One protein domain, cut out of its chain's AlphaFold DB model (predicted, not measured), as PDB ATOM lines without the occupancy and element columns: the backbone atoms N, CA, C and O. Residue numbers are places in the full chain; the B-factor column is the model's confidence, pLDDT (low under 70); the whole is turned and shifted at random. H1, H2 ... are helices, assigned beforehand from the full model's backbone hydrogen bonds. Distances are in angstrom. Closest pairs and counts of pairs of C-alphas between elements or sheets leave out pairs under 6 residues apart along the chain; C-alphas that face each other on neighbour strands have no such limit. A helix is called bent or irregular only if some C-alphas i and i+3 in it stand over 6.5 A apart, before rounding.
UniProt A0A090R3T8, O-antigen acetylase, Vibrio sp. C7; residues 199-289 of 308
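AT A GLANCE: This is residues 199 to 289 of the 308 residues of the protein "O-antigen acetylase" of Vibrio sp. C7 (UniProt A0A090R3T8). Two long helices, H1 and H2, cross face to face near their middles, and a third long helix, H3, sticks out as a free arm from the far end of H2, giving a flat, open zigzag. H1 is kinked near residue 209 and joined to H2 by a tight link; the two make a flat body of crossed helices, and H3 stands away from it with a gap between. The printed part has 91 residues with three named helices in the order H1, H2, H3 and no named strand, and the class is all helix. The whole is loose, with a radius of gyration of the C-alphas of 17.1 A, and flat, with spans of 48 by 48 by 13 A.

HOW THE PARTS SIT: H1, residues 199 to 225, touches H2, residues 231 to 258, with 27 pairs of C-alphas within 8 A. Their closest C-alphas are those of Leu 210 and Ala 245, 4.7 A apart. The two run opposite ways at a steep tilt of 52 degrees, and their centres are 6.5 A apart. H3, residues 263 to 287, touches no helix and is apart from both H1 and H2. Every O i to N i+4 pair of H3 is within hydrogen-bond range, against 19 of 23 in H1 and 22 of 24 in H2.

IN THESE COORDINATES: H1 begins at C-alpha 199, at (230.378, 178.768, 260.342), and measures 31.8 A from first to last C-alpha. It has a kink of 75 degrees near residue 209 and is irregular, with C-alphas 205 and 208 7.5 A apart. H2 begins at C-alpha 231, at (227.916, 169.143, 281.753), and measures 37.9 A. It has a kink of 38 degrees near residue 249 and is irregular, but only just: C-alphas 251 and 254 are 6.8 A apart. H3 measures 35.8 A and ends at C-alpha 287, at (220.399, 203.442, 297.646).

THE WHOLE: The C-alphas farthest apart are those of Pro 199 and Val 289, the first and last printed, at 48.8 A. Residues 258 to 265, of which 263 to 265 belong to H3, stand free, as do residues 267 to 289, of which 267 to 287 belong to H3. Without these stretches, the body of 60 residues spans 40 by 29 by 13 A. The links H1 to H2 and H2 to H3 are both tight, with 5 and 4 residues between, and the printed part has no cut. The mean pLDDT of the printed part is 88.5; residues 284 to 285 and 287 to 289 are under 70.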
ATOM      1  N   PRO A 199     230.701 178.802 258.916       95.50
ATOM      2  CA  PRO A 199     230.378 178.768 260.342       95.50
ATOM      3  C   PRO A 199     231.532 179.213 261.246       95.50
ATOM      4  O   PRO A 199     231.300 179.981 262.170       95.50
ATOM      5  N   VAL A 200     232.774 178.806 260.956       95.75
ATOM      6  CA  VAL A 200     233.958 179.205 261.744       95.75
ATOM      7  C   VAL A 200     234.184 180.711 261.637       95.75
ATOM      8  O   VAL A 200     234.315 181.400 262.648       95.75
ATOM      9  N   VAL A 201     234.132 181.245 260.415       96.25
ATOM     10  CA  VAL A 201     234.209 182.693 260.176       96.25
ATOM     11  C   VAL A 201     233.067 183.427 260.882       96.25
ATOM     12  O   VAL A 201     233.288 184.491 261.448       96.25
ATOM     13  N   TYR A 202     231.855 182.866 260.886       95.75
ATOM     14  CA  TYR A 202     230.697 183.466 261.546       95.75
ATOM     15  C   TYR A 202     230.858 183.533 263.068       95.75
ATOM     16  O   TYR A 202     230.574 184.574 263.651       95.75
ATOM     17  N   VAL A 203     231.396 182.488 263.706       96.00
ATOM     18  CA  VAL A 203     231.775 182.548 265.130       96.00
ATOM     19  C   VAL A 203     232.819 183.646 265.359       96.00
ATOM     20  O   VAL A 203     232.684 184.427 266.296       96.00
ATOM     21  N   GLY A 204     233.799 183.781 264.459       94.81
ATOM     22  CA  GLY A 204     234.760 184.887 264.482       94.81
ATOM     23  C   GLY A 204     234.102 186.269 264.373       94.81
ATOM     24  O   GLY A 204     234.480 187.184 265.098       94.81
ATOM     25  N   LEU A 205     233.072 186.423 263.537       94.31
ATOM     26  CA  LEU A 205     232.299 187.667 263.423       94.31
ATOM     27  C   LEU A 205     231.479 187.981 264.680       94.31
ATOM     28  O   LEU A 205     231.257 189.153 264.956       94.31
ATOM     29  N   LEU A 206     231.041 186.964 265.425       95.81
ATOM     30  CA  LEU A 206     230.330 187.121 266.698       95.81
ATOM     31  C   LEU A 206     231.265 187.270 267.905       95.81
ATOM     32  O   LEU A 206     230.786 187.527 269.009       95.81
ATOM     33  N   SER A 207     232.574 187.070 267.721       95.38
ATOM     34  CA  SER A 207     233.530 186.873 268.814       95.38
ATOM     35  C   SER A 207     233.563 188.023 269.817       95.38
ATOM     36  O   SER A 207     233.652 187.758 271.010       95.38
ATOM     37  N   TYR A 208     233.413 189.273 269.370       93.88
ATOM     38  CA  TYR A 208     233.378 190.435 270.257       93.88
ATOM     39  C   TYR A 208     232.143 190.418 271.170       93.88
ATOM     40  O   TYR A 208     232.266 190.413 272.396       93.88
ATOM     41  N   SER A 209     230.944 190.313 270.587       96.00
ATOM     42  CA  SER A 209     229.699 190.179 271.353       96.00
ATOM     43  C   SER A 209     229.713 188.952 272.275       96.00
ATOM     44  O   SER A 209     229.269 189.043 273.420       96.00
ATOM     45  N   LEU A 210     230.264 187.821 271.820       96.75
ATOM     46  CA  LEU A 210     230.405 186.605 272.626       96.75
ATOM     47  C   LEU A 210     231.375 186.799 273.795       96.75
ATOM     48  O   LEU A 210     231.060 186.431 274.928       96.75
ATOM     49  N   TYR A 211     232.523 187.424 273.542       95.75
ATOM     50  CA  TYR A 211     233.513 187.751 274.559       95.75
ATOM     51  C   TYR A 211     232.897 188.603 275.675       95.75
ATOM     52  O   TYR A 211     233.079 188.285 276.848       95.75
ATOM     53  N   LEU A 212     232.077 189.602 275.339       94.31
ATOM     54  CA  LEU A 212     231.437 190.459 276.341       94.31
ATOM     55  C   LEU A 212     230.469 189.706 277.268       94.31
ATOM     56  O   LEU A 212     230.407 190.039 278.454       94.31
ATOM     57  N   VAL A 213     229.732 188.710 276.763       96.38
ATOM     58  CA  VAL A 213     228.618 188.081 277.502       96.38
ATOM     59  C   VAL A 213     228.949 186.729 278.137       96.38
ATOM     60  O   VAL A 213     228.375 186.412 279.178       96.38
ATOM     61  N   HIS A 214     229.860 185.936 277.560       95.81
ATOM     62  CA  HIS A 214     230.059 184.542 277.985       95.81
ATOM     63  C   HIS A 214     230.533 184.410 279.440       95.81
ATOM     64  O   HIS A 214     230.075 183.535 280.180       95.81
ATOM     65  N   TRP A 215     231.431 185.301 279.869       95.56
ATOM     66  CA  TRP A 215     231.976 185.280 281.220       95.56
ATOM     67  C   TRP A 215     230.932 185.682 282.273       95.56
ATOM     68  O   TRP A 215     230.710 184.885 283.184       95.56
ATOM     69  N   PRO A 216     230.196 186.810 282.143       95.06
ATOM     70  CA  PRO A 216     229.084 187.124 283.033       95.06
ATOM     71  C   PRO A 216     228.075 185.983 283.164       95.06
ATOM     72  O   PRO A 216     227.686 185.647 284.278       95.06
ATOM     73  N   VAL A 217     227.678 185.358 282.047       95.56
ATOM     74  CA  VAL A 217     226.743 184.219 282.063       95.56
ATOM     75  C   VAL A 217     227.311 183.070 282.898       95.56
ATOM     76  O   VAL A 217     226.619 182.551 283.771       95.56
ATOM     77  N   THR A 218     228.583 182.724 282.688       94.31
ATOM     78  CA  THR A 218     229.279 181.688 283.468       94.31
ATOM     79  C   THR A 218     229.291 182.021 284.962       94.31
ATOM     80  O   THR A 218     228.992 181.161 285.790       94.31
ATOM     81  N   VAL A 219     229.600 183.271 285.313       92.25
ATOM     82  CA  VAL A 219     229.666 183.742 286.701       92.25
ATOM     83  C   VAL A 219     228.301 183.665 287.385       92.25
ATOM     84  O   VAL A 219     228.210 183.124 288.485       92.25
ATOM     85  N   PHE A 220     227.231 184.140 286.740       91.88
ATOM     86  CA  PHE A 220     225.887 184.077 287.323       91.88
ATOM     87  C   PHE A 220     225.392 182.636 287.492       91.88
ATOM     88  O   PHE A 220     224.760 182.333 288.502       91.88
ATOM     89  N   PHE A 221     225.728 181.728 286.570       92.06
ATOM     90  CA  PHE A 221     225.429 180.303 286.739       92.06
ATOM     91  C   PHE A 221     226.184 179.692 287.925       92.06
ATOM     92  O   PHE A 221     225.573 179.002 288.740       92.06
ATOM     93  N   LYS A 222     227.487 179.974 288.067       89.94
ATOM     94  CA  LYS A 222     228.277 179.519 289.226       89.94
ATOM     95  C   LYS A 222     227.714 180.058 290.540       89.94
ATOM     96  O   LYS A 222     227.600 179.309 291.505       89.94
ATOM     97  N   TYR A 223     227.325 181.332 290.553       86.44
ATOM     98  CA  TYR A 223     226.712 181.975 291.710       86.44
ATOM     99  C   TYR A 223     225.373 181.327 292.088       86.44
ATOM    100  O   TYR A 223     225.145 181.044 293.257       86.44
ATOM    101  N   TYR A 224     224.515 181.023 291.109       86.88
ATOM    102  CA  TYR A 224     223.225 180.372 291.358       86.88
ATOM    103  C   TYR A 224     223.365 178.914 291.821       86.88
ATOM    104  O   TYR A 224     222.625 178.463 292.691       86.88
ATOM    105  N   ARG A 225     224.308 178.157 291.244       87.12
ATOM    106  CA  ARG A 225     224.497 176.735 291.572       87.12
ATOM    107  C   ARG A 225     225.212 176.512 292.902       87.12
ATOM    108  O   ARG A 225     225.038 175.439 293.472       87.12
ATOM    109  N   LEU A 226     226.042 177.464 293.348       83.44
ATOM    110  CA  LEU A 226     226.941 177.329 294.510       83.44
ATOM    111  C   LEU A 226     227.783 176.034 294.487       83.44
ATOM    112  O   LEU A 226     228.212 175.526 295.519       83.44
ATOM    113  N   ALA A 227     228.012 175.490 293.293       82.75
ATOM    114  CA  ALA A 227     228.660 174.211 293.047       82.75
ATOM    115  C   ALA A 227     229.362 174.242 291.678       82.75
ATOM    116  O   ALA A 227     229.038 175.096 290.841       82.75
ATOM    117  N   PRO A 228     230.309 173.321 291.413       85.00
ATOM    118  CA  PRO A 228     230.890 173.167 290.086       85.00
ATOM    119  C   PRO A 228     229.807 172.953 289.022       85.00
ATOM    120  O   PRO A 228     228.820 172.253 289.253       85.00
ATOM    121  N   LEU A 229     230.001 173.556 287.847       89.69
ATOM    122  CA  LEU A 229     229.058 173.428 286.738       89.69
ATOM    123  C   LEU A 229     229.043 171.986 286.232       89.69
ATOM    124  O   LEU A 229     230.088 171.420 285.904       89.69
ATOM    125  N   THR A 230     227.852 171.404 286.129       94.19
ATOM    126  CA  THR A 230     227.672 170.112 285.461       94.19
ATOM    127  C   THR A 230     227.844 170.260 283.943       94.19
ATOM    128  O   THR A 230     227.878 171.371 283.402       94.19
ATOM    129  N   LEU A 231     227.916 169.135 283.222       94.56
ATOM    130  CA  LEU A 231     227.916 169.143 281.753       94.56
ATOM    131  C   LEU A 231     226.691 169.886 281.197       94.56
ATOM    132  O   LEU A 231     226.823 170.703 280.289       94.56
ATOM    133  N   TRP A 232     225.514 169.648 281.777       94.75
ATOM    134  CA  TRP A 232     224.278 170.314 281.374       94.75
ATOM    135  C   TRP A 232     224.314 171.816 281.655       94.75
ATOM    136  O   TRP A 232     223.951 172.592 280.773       94.75
ATOM    137  N   ASP A 233     224.829 172.236 282.817       94.50
ATOM    138  CA  ASP A 233     225.006 173.664 283.112       94.50
ATOM    139  C   ASP A 233     225.944 174.320 282.090       94.50
ATOM    140  O   ASP A 233     225.671 175.413 281.606       94.50
ATOM    141  N   SER A 234     227.020 173.632 281.698       94.56
ATOM    142  CA  SER A 234     227.979 174.134 280.710       94.56
ATOM    143  C   SER A 234     227.359 174.264 279.315       94.56
ATOM    144  O   SER A 234     227.551 175.283 278.652       94.56
ATOM    145  N   LEU A 235     226.555 173.288 278.880       96.81
ATOM    146  CA  LEU A 235     225.808 173.376 277.620       96.81
ATOM    147  C   LEU A 235     224.792 174.529 277.637       96.81
ATOM    148  O   LEU A 235     224.679 175.256 276.649       96.81
ATOM    149  N   MET A 236     224.102 174.744 278.763       96.31
ATOM    150  CA  MET A 236     223.184 175.875 278.939       96.31
ATOM    151  C   MET A 236     223.917 177.220 278.920       96.31
ATOM    152  O   MET A 236     223.473 178.141 278.236       96.31
ATOM    153  N   VAL A 237     225.054 177.329 279.614       96.12
ATOM    154  CA  VAL A 237     225.908 178.527 279.620       96.12
ATOM    155  C   VAL A 237     226.385 178.851 278.209       96.12
ATOM    156  O   VAL A 237     226.277 180.002 277.787       96.12
ATOM    157  N   ILE A 238     226.856 177.856 277.452       96.88
ATOM    158  CA  ILE A 238     227.275 178.036 276.056       96.88
ATOM    159  C   ILE A 238     226.087 178.507 275.210       96.88
ATOM    160  O   ILE A 238     226.183 179.542 274.550       96.88
ATOM    161  N   GLY A 239     224.955 177.798 275.261       97.50
ATOM    162  CA  GLY A 239     223.762 178.136 274.481       97.50
ATOM    163  C   GLY A 239     223.245 179.547 274.769       97.50
ATOM    164  O   GLY A 239     223.011 180.324 273.841       97.50
ATOM    165  N   LEU A 240     223.141 179.916 276.049       96.81
ATOM    166  CA  LEU A 240     222.718 181.251 276.464       96.81
ATOM    167  C   LEU A 240     223.735 182.320 276.052       96.81
ATOM    168  O   LEU A 240     223.338 183.377 275.569       96.81
ATOM    169  N   SER A 241     225.036 182.045 276.170       97.50
ATOM    170  CA  SER A 241     226.085 182.973 275.730       97.50
ATOM    171  C   SER A 241     225.986 183.263 274.234       97.50
ATOM    172  O   SER A 241     226.033 184.425 273.842       97.50
ATOM    173  N   PHE A 242     225.773 182.240 273.400       97.44
ATOM    174  CA  PHE A 242     225.557 182.422 271.961       97.44
ATOM    175  C   PHE A 242     224.265 183.182 271.657       97.44
ATOM    176  O   PHE A 242     224.276 184.071 270.807       97.44
ATOM    177  N   LEU A 243     223.169 182.881 272.356       97.38
ATOM    178  CA  LEU A 243     221.903 183.596 272.185       97.38
ATOM    179  C   LEU A 243     222.059 185.090 272.505       97.38
ATOM    180  O   LEU A 243     221.693 185.939 271.692       97.38
ATOM    181  N   LEU A 244     222.647 185.419 273.657       96.69
ATOM    182  CA  LEU A 244     222.885 186.805 274.058       96.69
ATOM    183  C   LEU A 244     223.881 187.507 273.129       96.69
ATOM    184  O   LEU A 244     223.680 188.674 272.791       96.69
ATOM    185  N   ALA A 245     224.913 186.795 272.668       97.00
ATOM    186  CA  ALA A 245     225.871 187.315 271.701       97.00
ATOM    187  C   ALA A 245     225.202 187.634 270.359       97.00
ATOM    188  O   ALA A 245     225.476 188.685 269.792       97.00
ATOM    189  N   LEU A 246     224.296 186.782 269.868       97.12
ATOM    190  CA  LEU A 246     223.529 187.028 268.643       97.12
ATOM    191  C   LEU A 246     222.625 188.256 268.783       97.12
ATOM    192  O   LEU A 246     222.604 189.105 267.891       97.12
ATOM    193  N   ILE A 247     221.914 188.374 269.908       96.69
ATOM    194  CA  ILE A 247     221.068 189.539 270.204       96.69
ATOM    195  C   ILE A 247     221.926 190.813 270.216       96.69
ATOM    196  O   ILE A 247     221.621 191.765 269.498       96.69
ATOM    197  N   SER A 248     223.034 190.813 270.964       95.75
ATOM    198  CA  SER A 248     223.986 191.932 271.013       95.75
ATOM    199  C   SER A 248     224.553 192.262 269.630       95.75
ATOM    200  O   SER A 248     224.579 193.423 269.219       95.75
ATOM    201  N   TYR A 249     224.942 191.246 268.864       95.75
ATOM    202  CA  TYR A 249     225.537 191.417 267.547       95.75
ATOM    203  C   TYR A 249     224.575 192.087 266.564       95.75
ATOM    204  O   TYR A 249     224.944 193.041 265.878       95.75
ATOM    205  N   TYR A 250     223.329 191.616 266.485       95.50
ATOM    206  CA  TYR A 250     222.366 192.147 265.522       95.50
ATOM    207  C   TYR A 250     221.739 193.475 265.947       95.50
ATOM    208  O   TYR A 250     221.443 194.286 265.068       95.50
ATOM    209  N   LEU A 251     221.548 193.704 267.250       95.25
ATOM    210  CA  LEU A 251     220.888 194.909 267.762       95.25
ATOM    211  C   LEU A 251     221.858 196.047 268.096       95.25
ATOM    212  O   LEU A 251     221.460 197.207 268.033       95.25
ATOM    213  N   VAL A 252     223.112 195.737 268.436       92.56
ATOM    214  CA  VAL A 252     224.103 196.730 268.877       92.56
ATOM    215  C   VAL A 252     225.302 196.752 267.936       92.56
ATOM    216  O   VAL A 252     225.523 197.739 267.241       92.56
ATOM    217  N   GLU A 253     226.057 195.661 267.829       92.25
ATOM    218  CA  GLU A 253     227.348 195.685 267.127       92.25
ATOM    219  C   GLU A 253     227.208 196.010 265.627       92.25
ATOM    220  O   GLU A 253     227.842 196.929 265.099       92.25
ATOM    221  N   ARG A 254     226.333 195.289 264.918       92.25
ATOM    222  CA  ARG A 254     226.149 195.414 263.466       92.25
ATOM    223  C   ARG A 254     225.571 196.778 263.052       92.25
ATOM    224  O   ARG A 254     226.082 197.323 262.069       92.25
ATOM    225  N   PRO A 255     224.560 197.356 263.735       90.12
ATOM    226  CA  PRO A 255     224.095 198.714 263.450       90.12
ATOM    227  C   PRO A 255     225.176 199.779 263.647       90.12
ATOM    228  O   PRO A 255     225.321 200.657 262.794       90.12
ATOM    229  N   PHE A 256     225.968 199.684 264.720       87.75
ATOM    230  CA  PHE A 256     227.038 200.648 264.986       87.75
ATOM    231  C   PHE A 256     228.186 200.533 263.979       87.75
ATOM    232  O   PHE A 256     228.691 201.558 263.531       87.75
ATOM    233  N   ARG A 257     228.541 199.315 263.549       85.50
ATOM    234  CA  ARG A 257     229.624 199.070 262.583       85.50
ATOM    235  C   ARG A 257     229.297 199.497 261.149       85.50
ATOM    236  O   ARG A 257     230.199 199.865 260.405       85.50
ATOM    237  N   LYS A 258     228.035 199.386 260.724       85.06
ATOM    238  CA  LYS A 258     227.628 199.686 259.336       85.06
ATOM    239  C   LYS A 258     227.403 201.167 259.058       85.06
ATOM    240  O   LYS A 258     227.323 201.550 257.895       85.06
ATOM    241  N   ARG A 259     227.220 201.975 260.098       85.56
ATOM    242  CA  ARG A 259     226.897 203.391 259.962       85.56
ATOM    243  C   ARG A 259     228.167 204.218 260.115       85.56
ATOM    244  O   ARG A 259     228.947 203.999 261.034       85.56
ATOM    245  N   GLU A 260     228.359 205.181 259.225       82.12
ATOM    246  CA  GLU A 260     229.431 206.162 259.362       82.12
ATOM    247  C   GLU A 260     229.004 207.214 260.384       82.12
ATOM    248  O   GLU A 260     228.159 208.073 260.126       82.12
ATOM    249  N   TRP A 261     229.544 207.105 261.593       83.12
ATOM    250  CA  TRP A 261     229.290 208.067 262.655       83.12
ATOM    251  C   TRP A 261     230.324 209.184 262.605       83.12
ATOM    252  O   TRP A 261     231.523 208.946 262.455       83.12
ATOM    253  N   SER A 262     229.874 210.426 262.780       87.31
ATOM    254  CA  SER A 262     230.808 211.537 262.946       87.31
ATOM    255  C   SER A 262     231.586 211.377 264.255       87.31
ATOM    256  O   SER A 262     231.056 210.881 265.251       87.31
ATOM    257  N   ARG A 263     232.834 211.864 264.295       84.75
ATOM    258  CA  ARG A 263     233.656 211.841 265.521       84.75
ATOM    259  C   ARG A 263     232.915 212.465 266.708       84.75
ATOM    260  O   ARG A 263     232.932 211.912 267.799       84.75
ATOM    261  N   LYS A 264     232.205 213.578 266.480       84.12
ATOM    262  CA  LYS A 264     231.387 214.248 267.505       84.12
ATOM    263  C   LYS A 264     230.274 213.342 268.039       84.12
ATOM    264  O   LYS A 264     230.067 213.309 269.247       84.12
ATOM    265  N   ALA A 265     229.584 212.600 267.170       84.75
ATOM    266  CA  ALA A 265     228.539 211.664 267.582       84.75
ATOM    267  C   ALA A 265     229.107 210.515 268.430       84.75
ATOM    268  O   ALA A 265     228.523 210.177 269.452       84.75
ATOM    269  N   ILE A 266     230.272 209.974 268.057       83.50
ATOM    270  CA  ILE A 266     230.943 208.916 268.829       83.50
ATOM    271  C   ILE A 266     231.339 209.441 270.213       83.50
ATOM    272  O   ILE A 266     230.906 208.889 271.216       83.50
ATOM    273  N   PHE A 267     232.095 210.541 270.282       84.88
ATOM    274  CA  PHE A 267     232.567 211.073 271.566       84.88
ATOM    275  C   PHE A 267     231.422 211.514 272.485       84.88
ATOM    276  O   PHE A 267     231.485 211.273 273.688       84.88
ATOM    277  N   SER A 268     230.363 212.122 271.939       83.69
ATOM    278  CA  SER A 268     229.190 212.505 272.736       83.69
ATOM    279  C   SER A 268     228.402 211.293 273.232       83.69
ATOM    280  O   SER A 268     228.053 211.260 274.408       83.69
ATOM    281  N   ALA A 269     228.175 210.279 272.392       82.12
ATOM    282  CA  ALA A 269     227.490 209.054 272.799       82.12
ATOM    283  C   ALA A 269     228.297 208.263 273.839       82.12
ATOM    284  O   ALA A 269     227.733 207.823 274.839       82.12
ATOM    285  N   SER A 270     229.614 208.129 273.652       82.44
ATOM    286  CA  SER A 270     230.505 207.494 274.629       82.44
ATOM    287  C   SER A 270     230.536 208.267 275.945       82.44
ATOM    288  O   SER A 270     230.377 207.666 277.002       82.44
ATOM    289  N   GLY A 271     230.671 209.597 275.895       83.56
ATOM    290  CA  GLY A 271     230.659 210.449 277.087       83.56
ATOM    291  C   GLY A 271     229.334 210.378 277.848       83.56
ATOM    292  O   GLY A 271     229.338 210.178 279.060       83.56
ATOM    293  N   ALA A 272     228.203 210.463 277.141       84.19
ATOM    294  CA  ALA A 272     226.872 210.321 277.730       84.19
ATOM    295  C   ALA A 272     226.644 208.915 278.306       84.19
ATOM    296  O   ALA A 272     226.081 208.784 279.389       84.19
ATOM    297  N   GLY A 273     227.118 207.873 277.619       81.94
ATOM    298  CA  GLY A 273     227.058 206.494 278.096       81.94
ATOM    299  C   GLY A 273     227.850 206.303 279.388       81.94
ATOM    300  O   GLY A 273     227.298 205.810 280.369       81.94
ATOM    301  N   ILE A 274     229.109 206.750 279.423       81.88
ATOM    302  CA  ILE A 274     229.958 206.684 280.622       81.88
ATOM    303  C   ILE A 274     229.318 207.474 281.765       81.88
ATOM    304  O   ILE A 274     229.161 206.928 282.854       81.88
ATOM    305  N   ALA A 275     228.892 208.717 281.524       83.50
ATOM    306  CA  ALA A 275     228.233 209.537 282.539       83.50
ATOM    307  C   ALA A 275     226.953 208.873 283.065       83.50
ATOM    308  O   ALA A 275     226.736 208.843 284.273       83.50
ATOM    309  N   GLY A 276     226.146 208.282 282.181       83.56
ATOM    310  CA  GLY A 276     224.937 207.548 282.544       83.56
ATOM    311  C   GLY A 276     225.229 206.316 283.398       83.56
ATOM    312  O   GLY A 276     224.574 206.112 284.416       83.56
ATOM    313  N   PHE A 277     226.243 205.522 283.046       77.62
ATOM    314  CA  PHE A 277     226.634 204.360 283.845       77.62
ATOM    315  C   PHE A 277     227.282 204.741 285.178       77.62
ATOM    316  O   PHE A 277     227.032 204.066 286.174       77.62
ATOM    317  N   VAL A 278     228.076 205.812 285.225       77.25
ATOM    318  CA  VAL A 278     228.647 206.333 286.476       77.25
ATOM    319  C   VAL A 278     227.536 206.874 287.373       77.25
ATOM    320  O   VAL A 278     227.490 206.527 288.547       77.25
ATOM    321  N   ALA A 279     226.595 207.648 286.830       81.75
ATOM    322  CA  ALA A 279     225.431 208.123 287.575       81.75
ATOM    323  C   ALA A 279     224.570 206.954 288.076       81.75
ATOM    324  O   ALA A 279     224.156 206.942 289.234       81.75
ATOM    325  N   PHE A 280     224.347 205.934 287.244       80.00
ATOM    326  CA  PHE A 280     223.659 204.709 287.647       80.00
ATOM    327  C   PHE A 280     224.403 203.983 288.777       80.00
ATOM    328  O   PHE A 280     223.796 203.616 289.776       80.00
ATOM    329  N   ALA A 281     225.724 203.825 288.670       72.06
ATOM    330  CA  ALA A 281     226.527 203.194 289.713       72.06
ATOM    331  C   ALA A 281     226.466 203.977 291.034       72.06
ATOM    332  O   ALA A 281     226.211 203.393 292.084       72.06
ATOM    333  N   LEU A 282     226.624 205.302 290.979       74.00
ATOM    334  CA  LEU A 282     226.581 206.172 292.154       74.00
ATOM    335  C   LEU A 282     225.196 206.188 292.810       74.00
ATOM    336  O   LEU A 282     225.098 206.071 294.027       74.00
ATOM    337  N   THR A 283     224.119 206.293 292.026       77.75
ATOM    338  CA  THR A 283     222.744 206.250 292.557       77.75
ATOM    339  C   THR A 283     222.442 204.916 293.227       77.75
ATOM    340  O   THR A 283     221.864 204.896 294.311       77.75
ATOM    341  N   MET A 284     222.881 203.807 292.636       69.12
ATOM    342  CA  MET A 284     222.709 202.486 293.234       69.12
ATOM    343  C   MET A 284     223.530 202.319 294.518       69.12
ATOM    344  O   MET A 284     223.022 201.758 295.486       69.12
ATOM    345  N   GLN A 285     224.752 202.858 294.568       68.25
ATOM    346  CA  GLN A 285     225.560 202.861 295.789       68.25
ATOM    347  C   GLN A 285     224.895 203.683 296.903       68.25
ATOM    348  O   GLN A 285     224.858 203.240 298.046       68.25
ATOM    349  N   LEU A 286     224.298 204.835 296.569       71.50
ATOM    350  CA  LEU A 286     223.554 205.671 297.518       71.50
ATOM    351  C   LEU A 286     222.284 204.987 298.048       71.50
ATOM    352  O   LEU A 286     221.960 205.155 299.221       71.50
ATOM    353  N   MET A 287     221.589 204.198 297.224       68.62
ATOM    354  CA  MET A 287     220.399 203.442 297.646       68.62
ATOM    355  C   MET A 287     220.716 202.226 298.527       68.62
ATOM    356  O   MET A 287     219.831 201.753 299.232       68.62
ATOM    357  N   GLN A 288     221.952 201.721 298.498       62.34
ATOM    358  CA  GLN A 288     222.406 200.620 299.355       62.34
ATOM    359  C   GLN A 288     223.070 201.088 300.657       62.34
ATOM    360  O   GLN A 288     223.435 200.251 301.482       62.34
ATOM    361  N   VAL A 289     223.224 202.401 300.880       51.50
ATOM    362  CA  VAL A 289     223.660 202.914 302.185       51.50
ATOM    363  C   VAL A 289     222.559 202.591 303.201       51.50
ATOM    364  O   VAL A 289     221.436 203.063 303.013       51.50
TER     365      VAL A 289